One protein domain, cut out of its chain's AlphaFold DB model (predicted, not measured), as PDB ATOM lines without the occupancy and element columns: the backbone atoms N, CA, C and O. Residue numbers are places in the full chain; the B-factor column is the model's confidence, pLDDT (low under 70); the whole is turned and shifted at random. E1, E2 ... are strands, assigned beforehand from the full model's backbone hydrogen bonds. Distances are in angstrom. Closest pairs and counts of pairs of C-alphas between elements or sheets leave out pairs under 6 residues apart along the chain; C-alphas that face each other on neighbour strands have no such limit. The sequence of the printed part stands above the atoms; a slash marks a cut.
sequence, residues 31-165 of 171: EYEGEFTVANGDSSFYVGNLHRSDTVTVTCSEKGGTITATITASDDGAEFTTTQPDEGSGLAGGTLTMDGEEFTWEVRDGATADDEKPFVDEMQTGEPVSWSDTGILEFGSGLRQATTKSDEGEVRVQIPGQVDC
ATOM      1  N   GLU A  31      34.520  44.975  -2.257       89.81
ATOM      2  CA  GLU A  31      34.030  44.242  -3.432       89.81
ATOM      3  C   GLU A  31      33.338  45.243  -4.366       89.81
ATOM      4  O   GLU A  31      32.603  46.119  -3.897       89.81
ATOM      5  N   TYR A  32      33.609  45.155  -5.667       89.62
ATOM      6  CA  TYR A  32      33.135  46.096  -6.684       89.62
ATOM      7  C   TYR A  32      33.073  45.433  -8.069       89.62
ATOM      8  O   TYR A  32      33.738  44.432  -8.329       89.62
ATOM      9  N   GLU A  33      32.252  45.975  -8.969       90.12
ATOM     10  CA  GLU A  33      32.173  45.502 -10.357       90.12
ATOM     11  C   GLU A  33      33.425  45.952 -11.134       90.12
ATOM     12  O   GLU A  33      33.842  47.107 -11.023       90.12
ATOM     13  N   GLY A  34      34.024  45.042 -11.905       85.31
ATOM     14  CA  GLY A  34      35.110  45.354 -12.840       85.31
ATOM     15  C   GLY A  34      34.584  45.649 -14.243       85.31
ATOM     16  O   GLY A  34      33.558  45.101 -14.649       85.31
ATOM     17  N   GLU A  35      35.290  46.477 -15.014       85.25
ATOM     18  CA  GLU A  35      34.946  46.697 -16.425       85.25
ATOM     19  C   GLU A  35      35.687  45.694 -17.321       85.25
ATOM     20  O   GLU A  35      36.887  45.472 -17.165       85.25
ATOM     21  N   PHE A  36      34.984  45.081 -18.278       81.75
ATOM     22  CA  PHE A  36      35.589  44.210 -19.287       81.75
ATOM     23  C   PHE A  36      35.560  44.879 -20.667       81.75
ATOM     24  O   PHE A  36      34.490  45.148 -21.216       81.75
ATOM     25  N   THR A  37      36.742  45.112 -21.244       77.62
ATOM     26  CA  THR A  37      36.915  45.686 -22.584       77.62
ATOM     27  C   THR A  37      37.446  44.636 -23.562       77.62
ATOM     28  O   THR A  37      38.594  44.196 -23.484       77.62
ATOM     29  N   VAL A  38      36.604  44.283 -24.536       68.12
ATOM     30  CA  VAL A  38      36.921  43.343 -25.623       68.12
ATOM     31  C   VAL A  38      37.896  43.964 -26.631       68.12
ATOM     32  O   VAL A  38      37.613  45.009 -27.225       68.12
ATOM     33  N   ALA A  39      39.007  43.283 -26.916       64.25
ATOM     34  CA  ALA A  39      39.932  43.673 -27.977       64.25
ATOM     35  C   ALA A  39      39.326  43.448 -29.375       64.25
ATOM     36  O   ALA A  39      38.719  42.418 -29.652       64.25
ATOM     37  N   ASN A  40      39.520  44.413 -30.282       54.41
ATOM     38  CA  ASN A  40      39.100  44.386 -31.699       54.41
ATOM     39  C   ASN A  40      37.598  44.153 -31.987       54.41
ATOM     40  O   ASN A  40      37.201  44.169 -33.152       54.41
ATOM     41  N   GLY A  41      36.754  43.990 -30.964       52.16
ATOM     42  CA  GLY A  41      35.361  43.564 -31.121       52.16
ATOM     43  C   GLY A  41      35.184  42.051 -31.318       52.16
ATOM     44  O   GLY A  41      34.092  41.629 -31.692       52.16
ATOM     45  N   ASP A  42      36.219  41.241 -31.061       61.72
ATOM     46  CA  ASP A  42      36.119  39.779 -31.034       61.72
ATOM     47  C   ASP A  42      35.324  39.336 -29.799       61.72
ATOM     48  O   ASP A  42      35.876  39.109 -28.726       61.72
ATOM     49  N   SER A  43      34.004  39.192 -29.936       58.44
ATOM     50  CA  SER A  43      33.105  38.821 -28.833       58.44
ATOM     51  C   SER A  43      33.290  37.388 -28.312       58.44
ATOM     52  O   SER A  43      32.418  36.897 -27.606       58.44
ATOM     53  N   SER A  44      34.362  36.684 -28.699       69.00
ATOM     54  CA  SER A  44      34.490  35.235 -28.538       69.00
ATOM     55  C   SER A  44      35.691  34.822 -27.685       69.00
ATOM     56  O   SER A  44      36.822  35.221 -27.957       69.00
ATOM     57  N   PHE A  45      35.444  34.016 -26.653       77.00
ATOM     58  CA  PHE A  45      36.412  33.715 -25.592       77.00
ATOM     59  C   PHE A  45      36.209  32.318 -24.998       77.00
ATOM     60  O   PHE A  45      35.217  31.642 -25.279       77.00
ATOM     61  N   TYR A  46      37.154  31.908 -24.150       82.44
ATOM     62  CA  TYR A  46      37.108  30.672 -23.372       82.44
ATOM     63  C   TYR A  46      37.299  30.969 -21.883       82.44
ATOM     64  O   TYR A  46      38.235  31.668 -21.502       82.44
ATOM     65  N   VAL A  47      36.445  30.377 -21.047       81.19
ATOM     66  CA  VAL A  47      36.657  30.209 -19.597       81.19
ATOM     67  C   VAL A  47      36.137  28.810 -19.275       81.19
ATOM     68  O   VAL A  47      34.925  28.622 -19.214       81.19
ATOM     69  N   GLY A  48      37.018  27.814 -19.220       82.44
ATOM     70  CA  GLY A  48      36.657  26.394 -19.284       82.44
ATOM     71  C   GLY A  48      36.827  25.797 -20.681       82.44
ATOM     72  O   GLY A  48      37.823  26.054 -21.356       82.44
ATOM     73  N   ASN A  49      35.877  24.964 -21.100       74.94
ATOM     74  CA  ASN A  49      35.917  24.167 -22.336       74.94
ATOM     75  C   ASN A  49      34.846  24.563 -23.372       74.94
ATOM     76  O   ASN A  49      34.557  23.802 -24.292       74.94
ATOM     77  N   LEU A  50      34.240  25.744 -23.219       69.94
ATOM     78  CA  LEU A  50      33.268  26.289 -24.163       69.94
ATOM     79  C   LEU A  50      33.777  27.588 -24.787       69.94
ATOM     80  O   LEU A  50      34.207  28.509 -24.090       69.94
ATOM     81  N   HIS A  51      33.670  27.656 -26.114       68.19
ATOM     82  CA  HIS A  51      33.814  28.882 -26.893       68.19
ATOM     83  C   HIS A  51      32.495  29.660 -26.808       68.19
ATOM     84  O   HIS A  51      31.488  29.224 -27.367       68.19
ATOM     85  N   ARG A  52      32.472  30.770 -26.062       68.75
ATOM     86  CA  ARG A  52      31.254  31.572 -25.812       68.75
ATOM     87  C   ARG A  52      31.258  32.856 -26.640       68.75
ATOM     88  O   ARG A  52      32.317  33.268 -27.104       68.75
ATOM     89  N   SER A  53      30.088  33.468 -26.845       57.78
ATOM     90  CA  SER A  53      29.926  34.747 -27.575       57.78
ATOM     91  C   SER A  53      29.253  35.848 -26.738       57.78
ATOM     92  O   SER A  53      28.856  36.885 -27.271       57.78
ATOM     93  N   ASP A  54      29.088  35.590 -25.443       62.88
ATOM     94  CA  ASP A  54      28.120  36.237 -24.556       62.88
ATOM     95  C   ASP A  54      28.831  37.096 -23.492       62.88
ATOM     96  O   ASP A  54      30.028  37.357 -23.587       62.88
ATOM     97  N   THR A  55      28.136  37.606 -22.476       67.06
ATOM     98  CA  THR A  55      28.779  38.454 -21.452       67.06
ATOM     99  C   THR A  55      29.382  37.632 -20.313       67.06
ATOM    100  O   THR A  55      28.684  36.822 -19.699       67.06
ATOM    101  N   VAL A  56      30.646  37.893 -19.963       77.50
ATOM    102  CA  VAL A  56      31.181  37.565 -18.628       77.50
ATOM    103  C   VAL A  56      30.736  38.610 -17.605       77.50
ATOM    104  O   VAL A  56      30.556  39.779 -17.951       77.50
ATOM    105  N   THR A  57      30.622  38.200 -16.345       86.56
ATOM    106  CA  THR A  57      30.576  39.117 -15.197       86.56
ATOM    107  C   THR A  57      31.969  39.195 -14.581       86.56
ATOM    108  O   THR A  57      32.622  38.163 -14.432       86.56
ATOM    109  N   VAL A  58      32.414  40.394 -14.194       89.69
ATOM    110  CA  VAL A  58      33.659  40.592 -13.439       89.69
ATOM    111  C   VAL A  58      33.339  41.169 -12.064       89.69
ATOM    112  O   VAL A  58      32.844  42.291 -11.955       89.69
ATOM    113  N   THR A  59      33.695  40.427 -11.022       92.75
ATOM    114  CA  THR A  59      33.747  40.924  -9.646       92.75
ATOM    115  C   THR A  59      35.206  41.128  -9.268       92.75
ATOM    116  O   THR A  59      36.006  40.197  -9.321       92.75
ATOM    117  N   CYS A  60      35.560  42.340  -8.871       93.88
ATOM    118  CA  CYS A  60      36.863  42.669  -8.318       93.88
ATOM    119  C   CYS A  60      36.741  42.822  -6.798       93.88
ATOM    120  O   CYS A  60      35.716  43.271  -6.278       93.88
ATOM    121  N   SER A  61      37.798  42.483  -6.071       93.38
ATOM    122  CA  SER A  61      37.889  42.731  -4.635       93.38
ATOM    123  C   SER A  61      39.294  43.168  -4.250       93.38
ATOM    124  O   SER A  61      40.261  42.725  -4.862       93.38
ATOM    125  N   GLU A  62      39.424  44.022  -3.237       90.88
ATOM    126  CA  GLU A  62      40.727  44.422  -2.699       90.88
ATOM    127  C   GLU A  62      40.805  44.087  -1.209       90.88
ATOM    128  O   GLU A  62      39.851  44.291  -0.452       90.88
ATOM    129  N   LYS A  63      41.956  43.574  -0.765       89.00
ATOM    130  CA  LYS A  63      42.201  43.272   0.644       89.00
ATOM    131  C   LYS A  63      43.630  43.607   1.053       89.00
ATOM    132  O   LYS A  63      44.530  42.777   0.984       89.00
ATOM    133  N   GLY A  64      43.810  44.814   1.588       85.81
ATOM    134  CA  GLY A  64      45.096  45.267   2.126       85.81
ATOM    135  C   GLY A  64      46.097  45.712   1.060       85.81
ATOM    136  O   GLY A  64      47.295  45.609   1.306       85.81
ATOM    137  N   GLY A  65      45.615  46.199  -0.089       85.00
ATOM    138  CA  GLY A  65      46.429  46.605  -1.237       85.00
ATOM    139  C   GLY A  65      46.589  45.542  -2.327       85.00
ATOM    140  O   GLY A  65      47.029  45.884  -3.417       85.00
ATOM    141  N   THR A  66      46.215  44.284  -2.072       90.38
ATOM    142  CA  THR A  66      46.180  43.221  -3.092       90.38
ATOM    143  C   THR A  66      44.784  43.118  -3.700       90.38
ATOM    144  O   THR A  66      43.807  42.962  -2.958       90.38
ATOM    145  N   ILE A  67      44.692  43.166  -5.031       94.06
ATOM    146  CA  ILE A  67      43.448  42.989  -5.791       94.06
ATOM    147  C   ILE A  67      43.287  41.521  -6.228       94.06
ATOM    148  O   ILE A  67      44.227  40.887  -6.706       94.06
ATOM    149  N   THR A  68      42.072  40.988  -6.119       95.50
ATOM    150  CA  THR A  68      41.641  39.704  -6.691       95.50
ATOM    151  C   THR A  68      40.487  39.949  -7.657       95.50
ATOM    152  O   THR A  68      39.512  40.611  -7.302       95.50
ATOM    153  N   ALA A  69      40.581  39.395  -8.865       94.69
ATOM    154  CA  ALA A  69      39.548  39.450  -9.891       94.69
ATOM    155  C   ALA A  69      38.927  38.063 -10.096       94.69
ATOM    156  O   ALA A  69      39.641  37.084 -10.325       94.69
ATOM    157  N   THR A  70      37.601  38.005 -10.064       94.75
ATOM    158  CA  THR A  70      36.788  36.811 -10.292       94.75
ATOM    159  C   THR A  70      35.904  37.045 -11.513       94.75
ATOM    160  O   THR A  70      35.122  37.994 -11.563       94.75
ATOM    161  N   ILE A  71      36.058  36.188 -12.519       91.50
ATOM    162  CA  ILE A  71      35.407  36.285 -13.825       91.50
ATOM    163  C   ILE A  71      34.487  35.078 -13.987       91.50
ATOM    164  O   ILE A  71      34.957  33.947 -14.114       91.50
ATOM    165  N   THR A  72      33.179  35.320 -14.002       89.50
ATOM    166  CA  THR A  72      32.152  34.272 -14.062       89.50
ATOM    167  C   THR A  72      31.504  34.241 -15.448       89.50
ATOM    168  O   THR A  72      31.027  35.263 -15.953       89.50
ATOM    169  N   ALA A  73      31.460  33.063 -16.070       83.44
ATOM    170  CA  ALA A  73      30.727  32.814 -17.305       83.44
ATOM    171  C   ALA A  73      29.221  32.650 -17.028       83.44
ATOM    172  O   ALA A  73      28.819  31.912 -16.128       83.44
ATOM    173  N   SER A  74      28.381  33.334 -17.809       71.12
ATOM    174  CA  SER A  74      26.946  33.470 -17.506       71.12
ATOM    175  C   SER A  74      26.107  32.200 -17.714       71.12
ATOM    176  O   SER A  74      25.037  32.082 -17.119       71.12
ATOM    177  N   ASP A  75      26.555  31.271 -18.562       74.06
ATOM    178  CA  ASP A  75      25.714  30.180 -19.085       74.06
ATOM    179  C   ASP A  75      25.798  28.879 -18.274       74.06
ATOM    180  O   ASP A  75      24.810  28.154 -18.144       74.06
ATOM    181  N   ASP A  76      26.979  28.587 -17.729       76.25
ATOM    182  CA  ASP A  76      27.311  27.367 -16.983       76.25
ATOM    183  C   ASP A  76      27.863  27.643 -15.574       76.25
ATOM    184  O   ASP A  76      27.961  26.723 -14.762       76.25
ATOM    185  N   GLY A  77      28.183  28.902 -15.253       81.25
ATOM    186  CA  GLY A  77      28.782  29.281 -13.977       81.25
ATOM    187  C   GLY A  77      30.262  28.910 -13.848       81.25
ATOM    188  O   GLY A  77      30.760  28.877 -12.725       81.25
ATOM    189  N   ALA A  78      30.968  28.631 -14.952       89.19
ATOM    190  CA  ALA A  78      32.418  28.461 -14.919       89.19
ATOM    191  C   ALA A  78      33.091  29.764 -14.451       89.19
ATOM    192  O   ALA A  78      32.875  30.830 -15.031       89.19
ATOM    193  N   GLU A  79      33.908  29.683 -13.407       93.06
ATOM    194  CA  GLU A  79      34.461  30.844 -12.710       93.06
ATOM    195  C   GLU A  79      35.986  30.784 -12.687       93.06
ATOM    196  O   GLU A  79      36.559  29.795 -12.244       93.06
ATOM    197  N   PHE A  80      36.659  31.840 -13.142       94.94
ATOM    198  CA  PHE A  80      38.109  31.977 -13.024       94.94
ATOM    199  C   PHE A  80      38.468  33.100 -12.056       94.94
ATOM    200  O   PHE A  80      38.071  34.245 -12.261       94.94
ATOM    201  N   THR A  81      39.258  32.782 -11.033       96.44
ATOM    202  CA  THR A  81      39.782  33.755 -10.070       96.44
ATOM    203  C   THR A  81      41.300  33.875 -10.189       96.44
ATOM    204  O   THR A  81      42.021  32.879 -10.116       96.44
ATOM    205  N   THR A  82      41.791  35.106 -10.325       96.88
ATOM    206  CA  THR A  82      43.217  35.469 -10.344       96.88
ATOM    207  C   THR A  82      43.484  36.596  -9.348       96.88
ATOM    208  O   THR A  82      42.605  37.411  -9.065       96.88
ATOM    209  N   THR A  83      44.695  36.645  -8.798       95.50
ATOM    210  CA  THR A  83      45.103  37.618  -7.777       95.50
ATOM    211  C   THR A  83      46.388  38.305  -8.207       95.50
ATOM    212  O   THR A  83      47.301  37.660  -8.722       95.50
ATOM    213  N   GLN A  84      46.438  39.612  -7.980       94.50
ATOM    214  CA  GLN A  84      47.581  40.474  -8.229       94.50
ATOM    215  C   GLN A  84      48.822  39.967  -7.462       94.50
ATOM    216  O   GLN A  84      48.689  39.605  -6.290       94.50
ATOM    217  N   PRO A  85      50.021  39.930  -8.076       92.62
ATOM    218  CA  PRO A  85      51.247  39.530  -7.381       92.62
ATOM    219  C   PRO A  85      51.562  40.418  -6.165       92.62
ATOM    220  O   PRO A  85      51.175  41.585  -6.140       92.62
ATOM    221  N   ASP A  86      52.332  39.906  -5.196       87.75
ATOM    222  CA  ASP A  86      52.717  40.645  -3.973       87.75
ATOM    223  C   ASP A  86      53.443  41.981  -4.261       87.75
ATOM    224  O   ASP A  86      53.312  42.942  -3.505       87.75
ATOM    225  N   GLU A  87      54.169  42.071  -5.383       86.69
ATOM    226  CA  GLU A  87      54.844  43.292  -5.865       86.69
ATOM    227  C   GLU A  87      53.882  44.269  -6.591       86.69
ATOM    228  O   GLU A  87      54.312  45.234  -7.226       86.69
ATOM    229  N   GLY A  88      52.570  44.011  -6.555       87.44
ATOM    230  CA  GLY A  88      51.509  44.814  -7.172       87.44
ATOM    231  C   GLY A  88      51.393  44.692  -8.696       87.44
ATOM    232  O   GLY A  88      50.405  45.140  -9.266       87.44
ATOM    233  N   SER A  89      52.364  44.089  -9.381       93.12
ATOM    234  CA  SER A  89      52.375  43.951 -10.845       93.12
ATOM    235  C   SER A  89      53.186  42.734 -11.297       93.12
ATOM    236  O   SER A  89      53.981  42.191 -10.528       93.12
ATOM    237  N   GLY A  90      52.991  42.304 -12.545       94.25
ATOM    238  CA  GLY A  90      53.695  41.167 -13.145       94.25
ATOM    239  C   GLY A  90      52.773  40.004 -13.517       94.25
ATOM    240  O   GLY A  90      51.572  40.181 -13.699       94.25
ATOM    241  N   LEU A  91      53.351  38.811 -13.668       95.31
ATOM    242  CA  LEU A  91      52.636  37.620 -14.127       95.31
ATOM    243  C   LEU A  91      51.964  36.883 -12.963       95.31
ATOM    244  O   LEU A  91      52.624  36.523 -11.989       95.31
ATOM    245  N   ALA A  92      50.673  36.598 -13.106       96.06
ATOM    246  CA  ALA A  92      49.885  35.798 -12.180       96.06
ATOM    247  C   ALA A  92      49.238  34.599 -12.882       96.06
ATOM    248  O   ALA A  92      48.889  34.635 -14.063       96.06
ATOM    249  N   GLY A  93      49.049  33.527 -12.120       95.75
ATOM    250  CA  GLY A  93      48.196  32.413 -12.513       95.75
ATOM    251  C   GLY A  93      46.747  32.653 -12.088       95.75
ATOM    252  O   GLY A  93      46.246  33.778 -12.105       95.75
ATOM    253  N   GLY A  94      46.079  31.587 -11.664       96.50
ATOM    254  CA  GLY A  94      44.719  31.639 -11.134       96.50
ATOM    255  C   GLY A  94      44.076  30.260 -11.082       96.50
ATOM    256  O   GLY A  94      44.651  29.291 -11.579       96.50
ATOM    257  N   THR A  95      42.881  30.178 -10.507       96.94
ATOM    258  CA  THR A  95      42.082  28.948 -10.431       96.94
ATOM    259  C   THR A  95      40.808  29.103 -11.246       96.94
ATOM    260  O   THR A  95      40.033  30.028 -11.017       96.94
ATOM    261  N   LEU A  96      40.586  28.179 -12.180       95.25
ATOM    262  CA  LEU A  96      39.304  27.950 -12.840       95.25
ATOM    263  C   LEU A  96      38.528  26.879 -12.070       95.25
ATOM    264  O   LEU A  96      39.033  25.772 -11.894       95.25
ATOM    265  N   THR A  97      37.285  27.176 -11.719       94.06
ATOM    266  CA  THR A  97      36.312  26.235 -11.165       94.06
ATOM    267  C   THR A  97      35.207  25.997 -12.191       94.06
ATOM    268  O   THR A  97      34.539  26.937 -12.619       94.06
ATOM    269  N   MET A  98      34.994  24.745 -12.598       89.69
ATOM    270  CA  MET A  98      33.903  24.349 -13.503       89.69
ATOM    271  C   MET A  98      33.453  22.911 -13.217       89.69
ATOM    272  O   MET A  98      34.268  22.079 -12.834       89.69
ATOM    273  N   ASP A  99      32.154  22.619 -13.344       86.75
ATOM    274  CA  ASP A  99      31.544  21.297 -13.070       86.75
ATOM    275  C   ASP A  99      31.851  20.680 -11.679       86.75
ATOM    276  O   ASP A  99      31.608  19.497 -11.431       86.75
ATOM    277  N   GLY A 100      32.337  21.490 -10.731       86.44
ATOM    278  CA  GLY A 100      32.793  21.045  -9.409       86.44
ATOM    279  C   GLY A 100      34.248  20.563  -9.359       86.44
ATOM    280  O   GLY A 100      34.645  19.961  -8.361       86.44
ATOM    281  N   GLU A 101      35.036  20.823 -10.404       89.88
ATOM    282  CA  GLU A 101      36.479  20.583 -10.471       89.88
ATOM    283  C   GLU A 101      37.265  21.903 -10.542       89.88
ATOM    284  O   GLU A 101      36.780  22.896 -11.087       89.88
ATOM    285  N   GLU A 102      38.483  21.901  -9.992       93.88
ATOM    286  CA  GLU A 102      39.382  23.059  -9.927       93.88
ATOM    287  C   GLU A 102      40.644  22.824 -10.777       93.88
ATOM    288  O   GLU A 102      41.261  21.758 -10.719       93.88
ATOM    289  N   PHE A 103      41.053  23.843 -11.534       94.00
ATOM    290  CA  PHE A 103      42.263  23.865 -12.357       94.00
ATOM    291  C   PHE A 103      43.078  25.114 -12.012       94.00
ATOM    292  O   PHE A 103      42.667  26.229 -12.330       94.00
ATOM    293  N   THR A 104      44.214  24.934 -11.338       95.94
ATOM    294  CA  THR A 104      45.050  26.037 -10.838       95.94
ATOM    295  C   THR A 104      46.351  26.142 -11.617       95.94
ATOM    296  O   THR A 104      47.191  25.245 -11.555       95.94
ATOM    297  N   TRP A 105      46.547  27.268 -12.299       96.50
ATOM    298  CA  TRP A 105      47.822  27.642 -12.902       96.50
ATOM    299  C   TRP A 105      48.716  28.312 -11.862       96.50
ATOM    300  O   TRP A 105      48.332  29.325 -11.278       96.50
ATOM    301  N   GLU A 106      49.916  27.770 -11.660       95.94
ATOM    302  CA  GLU A 106      50.949  28.340 -10.789       95.94
ATOM    303  C   GLU A 106      52.108  28.842 -11.657       95.94
ATOM    304  O   GLU A 106      52.673  28.087 -12.450       95.94
ATOM    305  N   VAL A 107      52.438  30.131 -11.545       95.50
ATOM    306  CA  VAL A 107      53.546  30.756 -12.283       95.50
ATOM    307  C   VAL A 107      54.851  30.501 -11.534       95.50
ATOM    308  O   VAL A 107      54.916  30.623 -10.315       95.50
ATOM    309  N   ARG A 108      55.904  30.139 -12.268       94.19
ATOM    310  CA  ARG A 108      57.240  29.893 -11.717       94.19
ATOM    311  C   ARG A 108      57.864  31.169 -11.148       94.19
ATOM    312  O   ARG A 108      57.841  32.214 -11.796       94.19
ATOM    313  N   ASP A 109      58.567  31.031 -10.023       90.81
ATOM    314  CA  ASP A 109      59.455  32.071  -9.486       90.81
ATOM    315  C   ASP A 109      60.389  32.633 -10.573       90.81
ATOM    316  O   ASP A 109      61.172  31.900 -11.192       90.81
ATOM    317  N   GLY A 110      60.318  33.950 -10.779       88.56
ATOM    318  CA  GLY A 110      61.145  34.672 -11.746       88.56
ATOM    319  C   GLY A 110      60.793  34.438 -13.219       88.56
ATOM    320  O   GLY A 110      61.632  34.740 -14.066       88.56
ATOM    321  N   ALA A 111      59.607  33.902 -13.530       91.50
ATOM    322  CA  ALA A 111      59.123  33.802 -14.906       91.50
ATOM    323  C   ALA A 111      58.931  35.182 -15.563       91.50
ATOM    324  O   ALA A 111      58.599  36.171 -14.906       91.50
ATOM    325  N   THR A 112      59.108  35.229 -16.879       89.56
ATOM    326  CA  THR A 112      58.955  36.422 -17.721       89.56
ATOM    327  C   THR A 112      58.009  36.152 -18.893       89.56
ATOM    328  O   THR A 112      57.728  35.001 -19.218       89.56
ATOM    329  N   ALA A 113      57.498  37.209 -19.533       82.75
ATOM    330  CA  ALA A 113      56.541  37.072 -20.637       82.75
ATOM    331  C   ALA A 113      57.138  36.392 -21.888       82.75
ATOM    332  O   ALA A 113      56.397  35.854 -22.703       82.75
ATOM    333  N   ASP A 114      58.469  36.384 -22.022       85.62
ATOM    334  CA  ASP A 114      59.196  35.727 -23.113       85.62
ATOM    335  C   ASP A 114      59.507  34.230 -22.843       85.62
ATOM    336  O   ASP A 114      60.111  33.569 -23.692       85.62
ATOM    337  N   ASP A 115      59.143  33.672 -21.677       88.62
ATOM    338  CA  ASP A 115      59.471  32.284 -21.317       88.62
ATOM    339  C   ASP A 115      58.565  31.251 -22.015       88.62
ATOM    340  O   ASP A 115      57.354  31.221 -21.812       88.62
ATOM    341  N   GLU A 116      59.163  30.280 -22.718       87.19
ATOM    342  CA  GLU A 116      58.443  29.148 -23.344       87.19
ATOM    343  C   GLU A 116      57.696  28.238 -22.338       87.19
ATOM    344  O   GLU A 116      56.861  27.423 -22.734       87.19
ATOM    345  N   LYS A 117      58.029  28.331 -21.041       89.81
ATOM    346  CA  LYS A 117      57.417  27.581 -19.929       89.81
ATOM    347  C   LYS A 117      57.320  28.457 -18.665       89.81
ATOM    348  O   LYS A 117      58.184  28.356 -17.783       89.81
ATOM    349  N   PRO A 118      56.282  29.306 -18.553       93.62
ATOM    350  CA  PRO A 118      56.104  30.192 -17.404       93.62
ATOM    351  C   PRO A 118      55.444  29.490 -16.202       93.62
ATOM    352  O   PRO A 118      55.557  29.978 -15.081       93.62
ATOM    353  N   PHE A 119      54.786  28.343 -16.406       96.00
ATOM    354  CA  PHE A 119      54.055  27.600 -15.370       96.00
ATOM    355  C   PHE A 119      54.887  26.502 -14.688       96.00
ATOM    356  O   PHE A 119      55.876  26.015 -15.238       96.00
ATOM    357  N   VAL A 120      54.483  26.108 -13.476       95.44
ATOM    358  CA  VAL A 120      55.142  25.065 -12.668       95.44
ATOM    359  C   VAL A 120      54.791  23.643 -13.133       95.44
ATOM    360  O   VAL A 120      55.655  22.766 -13.087       95.44
ATOM    361  N   ASP A 121      53.567  23.405 -13.621       92.25
ATOM    362  CA  ASP A 121      53.159  22.120 -14.210       92.25
ATOM    363  C   ASP A 121      53.490  22.077 -15.715       92.25
ATOM    364  O   ASP A 121      53.123  22.970 -16.477       92.25
ATOM    365  N   GLU A 122      54.149  21.010 -16.179       88.88
ATOM    366  CA  GLU A 122      54.464  20.812 -17.603       88.88
ATOM    367  C   GLU A 122      53.231  20.510 -18.478       88.88
ATOM    368  O   GLU A 122      53.335  20.539 -19.706       88.88
ATOM    369  N   MET A 123      52.071  20.220 -17.877       88.44
ATOM    370  CA  MET A 123      50.780  20.089 -18.571       88.44
ATOM    371  C   MET A 123      50.096  21.440 -18.842       88.44
ATOM    372  O   MET A 123      49.061  21.474 -19.518       88.44
ATOM    373  N   GLN A 124      50.647  22.541 -18.319       92.94
ATOM    374  CA  GLN A 124      50.130  23.897 -18.484       92.94
ATOM    375  C   GLN A 124      50.899  24.652 -19.576       92.94
ATOM    376  O   GLN A 124      52.122  24.573 -19.678       92.94
ATOM    377  N   THR A 125      50.170  25.372 -20.430       92.56
ATOM    378  CA  THR A 125      50.718  26.088 -21.598       92.56
ATOM    379  C   THR A 125      49.953  27.388 -21.862       92.56
ATOM    380  O   THR A 125      48.913  27.636 -21.249       92.56
ATOM    381  N   GLY A 126      50.462  28.214 -22.778       91.25
ATOM    382  CA  GLY A 126      49.951  29.564 -23.029       91.25
ATOM    383  C   GLY A 126      50.640  30.612 -22.154       91.25
ATOM    384  O   GLY A 126      51.719  30.359 -21.618       91.25
ATOM    385  N   GLU A 127      50.021  31.780 -22.021       93.50
ATOM    386  CA  GLU A 127      50.568  32.926 -21.283       93.50
ATOM    387  C   GLU A 127      49.823  33.131 -19.948       93.50
ATOM    388  O   GLU A 127      48.605  32.929 -19.906       93.50
ATOM    389  N   PRO A 128      50.508  33.517 -18.852       94.38
ATOM    390  CA  PRO A 128      49.853  33.902 -17.601       94.38
ATOM    391  C   PRO A 128      49.078  35.221 -17.726       94.38
ATOM    392  O   PRO A 128      49.257  35.975 -18.681       94.38
ATOM    393  N   VAL A 129      48.268  35.540 -16.714       95.12
ATOM    394  CA  VAL A 129      47.613  36.850 -16.612       95.12
ATOM    395  C   VAL A 129      48.666  37.912 -16.298       95.12
ATOM    396  O   VAL A 129      49.375  37.806 -15.298       95.12
ATOM    397  N   SER A 130      48.757  38.949 -17.124       94.88
ATOM    398  CA  SER A 130      49.585  40.126 -16.853       94.88
ATOM    399  C   SER A 130      48.796  41.126 -16.008       94.88
ATOM    400  O   SER A 130      47.722  41.551 -16.425       94.88
ATOM    401  N   TRP A 131      49.323  41.505 -14.841       95.50
ATOM    402  CA  TRP A 131      48.766  42.530 -13.954       95.50
ATOM    403  C   TRP A 131      49.585  43.825 -13.996       95.50
ATOM    404  O   TRP A 131      50.810  43.798 -13.831       95.50
ATOM    405  N   SER A 132      48.907  44.969 -14.113       94.38
ATOM    406  CA  SER A 132      49.496  46.284 -13.827       94.38
ATOM    407  C   SER A 132      49.467  46.621 -12.332       94.38
ATOM    408  O   SER A 132      48.665  46.089 -11.561       94.38
ATOM    409  N   ASP A 133      50.276  47.610 -11.952       90.62
ATOM    410  CA  ASP A 133      50.249  48.276 -10.644       90.62
ATOM    411  C   ASP A 133      48.921  49.000 -10.355       90.62
ATOM    412  O   ASP A 133      48.602  49.281  -9.202       90.62
ATOM    413  N   THR A 134      48.123  49.272 -11.391       89.12
ATOM    414  CA  THR A 134      46.802  49.911 -11.297       89.12
ATOM    415  C   THR A 134      45.633  48.923 -11.234       89.12
ATOM    416  O   THR A 134      44.491  49.364 -11.289       89.12
ATOM    417  N   GLY A 135      45.872  47.608 -11.169       90.94
ATOM    418  CA  GLY A 135      44.794  46.608 -11.157       90.94
ATOM    419  C   GLY A 135      44.147  46.346 -12.524       90.94
ATOM    420  O   GLY A 135      42.996  45.919 -12.583       90.94
ATOM    421  N   ILE A 136      44.858  46.616 -13.620       93.25
ATOM    422  CA  ILE A 136      44.470  46.188 -14.972       93.25
ATOM    423  C   ILE A 136      45.021  44.780 -15.227       93.25
ATOM    424  O   ILE A 136      46.153  44.488 -14.841       93.25
ATOM    425  N   LEU A 137      44.233  43.932 -15.893       92.81
ATOM    426  CA  LEU A 137      44.572  42.555 -16.244       92.81
ATOM    427  C   LEU A 137      44.501  42.329 -17.763       92.81
ATOM    428  O   LEU A 137      43.512  42.702 -18.397       92.81
ATOM    429  N   GLU A 138      45.485  41.626 -18.323       92.12
ATOM    430  CA  GLU A 138      45.495  41.149 -19.715       92.12
ATOM    431  C   GLU A 138      45.798  39.642 -19.788       92.12
ATOM    432  O   GLU A 138      46.615  39.126 -19.025       92.12
ATOM    433  N   PHE A 139      45.159  38.927 -20.723       88.94
ATOM    434  CA  PHE A 139      45.213  37.454 -20.811       88.94
ATOM    435  C   PHE A 139      46.107  36.889 -21.929       88.94
ATOM    436  O   PHE A 139      46.281  35.673 -22.002       88.94
ATOM    437  N   GLY A 140      46.644  37.721 -22.829       86.06
ATOM    438  CA  GLY A 140      47.464  37.265 -23.963       86.06
ATOM    439  C   GLY A 140      46.771  36.195 -24.826       86.06
ATOM    440  O   GLY A 140      45.600  36.319 -25.192       86.06
ATOM    441  N   SER A 141      47.486  35.113 -25.143       87.06
ATOM    442  CA  SER A 141      46.951  33.904 -25.794       87.06
ATOM    443  C   SER A 141      46.171  32.963 -24.858       87.06
ATOM    444  O   SER A 141      45.614  31.963 -25.328       87.06
ATOM    445  N   GLY A 142      46.072  33.304 -23.570       90.62
ATOM    446  CA  GLY A 142      45.298  32.616 -22.542       90.62
ATOM    447  C   GLY A 142      46.004  31.434 -21.885       90.62
ATOM    448  O   GLY A 142      46.854  30.777 -22.487       90.62
ATOM    449  N   LEU A 143      45.579  31.127 -20.659       94.19
ATOM    450  CA  LEU A 143      46.032  29.980 -19.878       94.19
ATOM    451  C   LEU A 143      45.386  28.697 -20.417       94.19
ATOM    452  O   LEU A 143      44.206  28.695 -20.782       94.19
ATOM    453  N   ARG A 144      46.135  27.593 -20.470       94.62
ATOM    454  CA  ARG A 144      45.668  26.290 -20.981       94.62
ATOM    455  C   ARG A 144      46.174  25.154 -20.111       94.62
ATOM    456  O   ARG A 144      47.308  25.209 -19.635       94.62
ATOM    457  N   GLN A 145      45.369  24.112 -19.936       94.25
ATOM    458  CA  GLN A 145      45.775  22.889 -19.244       94.25
ATOM    459  C   GLN A 145      45.136  21.660 -19.894       94.25
ATOM    460  O   GLN A 145      43.915  21.590 -20.042       94.25
ATOM    461  N   ALA A 146      45.956  20.671 -20.255       91.56
ATOM    462  CA  ALA A 146      45.464  19.385 -20.747       91.56
ATOM    463  C   ALA A 146      44.778  18.594 -19.616       91.56
ATOM    464  O   ALA A 146      45.291  18.522 -18.500       91.56
ATOM    465  N   THR A 147      43.620  17.985 -19.887       88.00
ATOM    466  CA  THR A 147      42.853  17.238 -18.879       88.00
ATOM    467  C   THR A 147      41.939  16.177 -19.490       88.00
ATOM    468  O   THR A 147      41.347  16.368 -20.546       88.00
ATOM    469  N   THR A 148      41.755  15.058 -18.788       86.56
ATOM    470  CA  THR A 148      40.754  14.028 -19.128       86.56
ATOM    471  C   THR A 148      39.360  14.325 -18.559       86.56
ATOM    472  O   THR A 148      38.480  13.470 -18.633       86.56
ATOM    473  N   LYS A 149      39.162  15.509 -17.962       82.12
ATOM    474  CA  LYS A 149      37.896  15.958 -17.352       82.12
ATOM    475  C   LYS A 149      37.037  16.843 -18.260       82.12
ATOM    476  O   LYS A 149      35.904  17.142 -17.915       82.12
ATOM    477  N   SER A 150      37.567  17.226 -19.417       79.69
ATOM    478  CA  SER A 150      36.872  17.976 -20.465       79.69
ATOM    479  C   SER A 150      36.743  17.101 -21.711       79.69
ATOM    480  O   SER A 150      37.712  16.434 -22.084       79.69
ATOM    481  N   ASP A 151      35.592  17.139 -22.387       77.44
ATOM    482  CA  ASP A 151      35.392  16.457 -23.676       77.44
ATOM    483  C   ASP A 151      36.319  16.999 -24.790       77.44
ATOM    484  O   ASP A 151      36.613  16.275 -25.743       77.44
ATOM    485  N   GLU A 152      36.836  18.233 -24.668       81.38
ATOM    486  CA  GLU A 152      37.866  18.774 -25.577       81.38
ATOM    487  C   GLU A 152      39.276  18.207 -25.304       81.38
ATOM    488  O   GLU A 152      40.175  18.367 -26.128       81.38
ATOM    489  N   GLY A 153      39.507  17.559 -24.155       87.75
ATOM    490  CA  GLY A 153      40.838  17.121 -23.710       87.75
ATOM    491  C   GLY A 153      41.711  18.224 -23.084       87.75
ATOM    492  O   GLY A 153      42.838  17.958 -22.661       87.75
ATOM    493  N   GLU A 154      41.204  19.455 -22.996       90.69
ATOM    494  CA  GLU A 154      41.829  20.589 -22.306       90.69
ATOM    495  C   GLU A 154      40.775  21.521 -21.683       90.69
ATOM    496  O   GLU A 154      39.579  21.427 -21.978       90.69
ATOM    497  N   VAL A 155      41.235  22.424 -20.817       91.81
ATOM    498  CA  VAL A 155      40.508  23.612 -20.344       91.81
ATOM    499  C   VAL A 155      41.341  24.864 -20.616       91.81
ATOM    500  O   VAL A 155      42.576  24.814 -20.613       91.81
ATOM    501  N   ARG A 156      40.666  25.987 -20.875       92.31
ATOM    502  CA  ARG A 156      41.268  27.243 -21.333       92.31
ATOM    503  C   ARG A 156      40.686  28.440 -20.585       92.31
ATOM    504  O   ARG A 156      39.480  28.510 -20.369       92.31
ATOM    505  N   VAL A 157      41.519  29.426 -20.284       91.31
ATOM    506  CA  VAL A 157      41.094  30.764 -19.855       91.31
ATOM    507  C   VAL A 157      41.747  31.768 -20.796       91.31
ATOM    508  O   VAL A 157      42.892  32.171 -20.614       91.31
ATOM    509  N   GLN A 158      41.029  32.108 -21.863       88.75
ATOM    510  CA  GLN A 158      41.488  32.971 -22.947       88.75
ATOM    511  C   GLN A 158      40.416  34.021 -23.228       88.75
ATOM    512  O   GLN A 158      39.402  33.726 -23.864       88.75
ATOM    513  N   ILE A 159      40.662  35.247 -22.770       82.75
ATOM    514  CA  ILE A 159      39.726  36.369 -22.854       82.75
ATOM    515  C   ILE A 159      40.371  37.464 -23.724       82.75
ATOM    516  O   ILE A 159      41.441  37.956 -23.370       82.75
ATOM    517  N   PRO A 160      39.792  37.839 -24.882       77.44
ATOM    518  CA  PRO A 160      40.417  38.776 -25.806       77.44
ATOM    519  C   PRO A 160      40.261  40.214 -25.306       77.44
ATOM    520  O   PRO A 160      39.205  40.827 -25.454       77.44
ATOM    521  N   GLY A 161      41.336  40.772 -24.757       80.81
ATOM    522  CA  GLY A 161      41.392  42.150 -24.279       80.81
ATOM    523  C   GLY A 161      41.693  42.240 -22.793       80.81
ATOM    524  O   GLY A 161      42.529  41.498 -22.279       80.81
ATOM    525  N   GLN A 162      41.036  43.192 -22.139       88.50
ATOM    526  CA  GLN A 162      41.462  43.741 -20.860       88.50
ATOM    527  C   GLN A 162      40.324  43.701 -19.839       88.50
ATOM    528  O   GLN A 162      39.187  44.059 -20.154       88.50
ATOM    529  N   VAL A 163      40.643  43.330 -18.601       89.44
ATOM    530  CA  VAL A 163      39.778  43.546 -17.436       89.44
ATOM    531  C   VAL A 163      40.358  44.691 -16.604       89.44
ATOM    532  O   VAL A 163      41.570  44.777 -16.420       89.44
ATOM    533  N   ASP A 164      39.507  45.589 -16.121       91.62
ATOM    534  CA  ASP A 164      39.888  46.737 -15.302       91.62
ATOM    535  C   ASP A 164      39.282  46.616 -13.894       91.62
ATOM    536  O   ASP A 164      38.071  46.757 -13.702       91.62
ATOM    537  N   CYS A 165      40.145  46.352 -12.907       91.25
ATOM    538  CA  CYS A 165      39.830  46.372 -11.480       91.25
ATOM    539  C   CYS A 165      40.392  47.619 -10.759       91.25
ATOM    540  O   CYS A 165      40.421  47.642  -9.525       91.25
TER     541      CYS A 165
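This is residues 31 to 165 of the 171 residues of an uncharacterized protein of Brachybacterium sp. SGAir0954 (UniProt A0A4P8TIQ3). A twisted sheet of six strands, E1 E4 E5 E6 E8 E9, makes one layer of a sandwich, and two smaller sheets, E2 E15 E12 E11 E7 and E3 E14 E13 E10, sit side by side over one of its faces as the second layer, their strands crossing its own. A long loop, residues 106 to 123, runs along the outside between E9 and E10. The printed part has 135 residues, with no named helix and fifteen named strands, E1 to E15 in that order along the chain; the class is all strand, though just under half of the residues, 67, are in named strands. Each sheet is antiparallel throughout, and the whole is compact, with a radius of gyration of the C-alphas of 13.9 A and spans of 39 by 31 by 30 A.

The largest sheet runs, strand beside strand, E1, residues 31 to 33, E4, residues 56 to 63, E5, residues 66 to 73, E6, residues 79 to 83, E8, residues 94 to 98, and E9, residues 101 to 105. E1 and E4 pair with N 32 and O 60 at 2.9 A. E4, E5 and E6 form a meander, each strand the antiparallel neighbour of the one before; N 61 and O 68 are 2.8 A apart, N 71 and O 80 2.8 A. The second sheet runs E2, residues 35 to 38, E15, residues 161 to 164, E12, residues 136 to 138, E11, residues 129 to 131, and E7, residues 90 to 92. N 37 and O 162 of E2 and E15 are 2.9 A apart. The third runs E3, residues 45 to 48, E14, residues 154 to 158, E13, residues 143 to 146, and E10, residues 124 to 126. In the hairpin of E13 and E14, N 157 and O 143 are 2.8 A apart. The three form a stack of sheets, the largest face to face with each smaller one: its strands stand at 52 degrees to those of the second and at 75 degrees to those of the third. The closest C-alphas of E3 and E8 are those of Gly 48 and Met 98, 6.7 A apart.

E1 begins at C-alpha 31 (34.030, 44.242, -3.432). E4 is 22.9 A long and E5 23.4 A, ending at C-alpha 73 (30.727, 32.814, -17.305). E9 measures 13.6 A and E14 12.4 A. E15 ends at C-alpha 164 (39.888, 46.737, -15.302).

The C-alphas of Gly 64 and Asp 151, the two farthest apart, are 39.9 A apart. The printed part has no cut, and its one long link joins E9 to E10. The mean pLDDT of the printed part is 87.0; residues 38 to 44 and 50 to 55 are under 70.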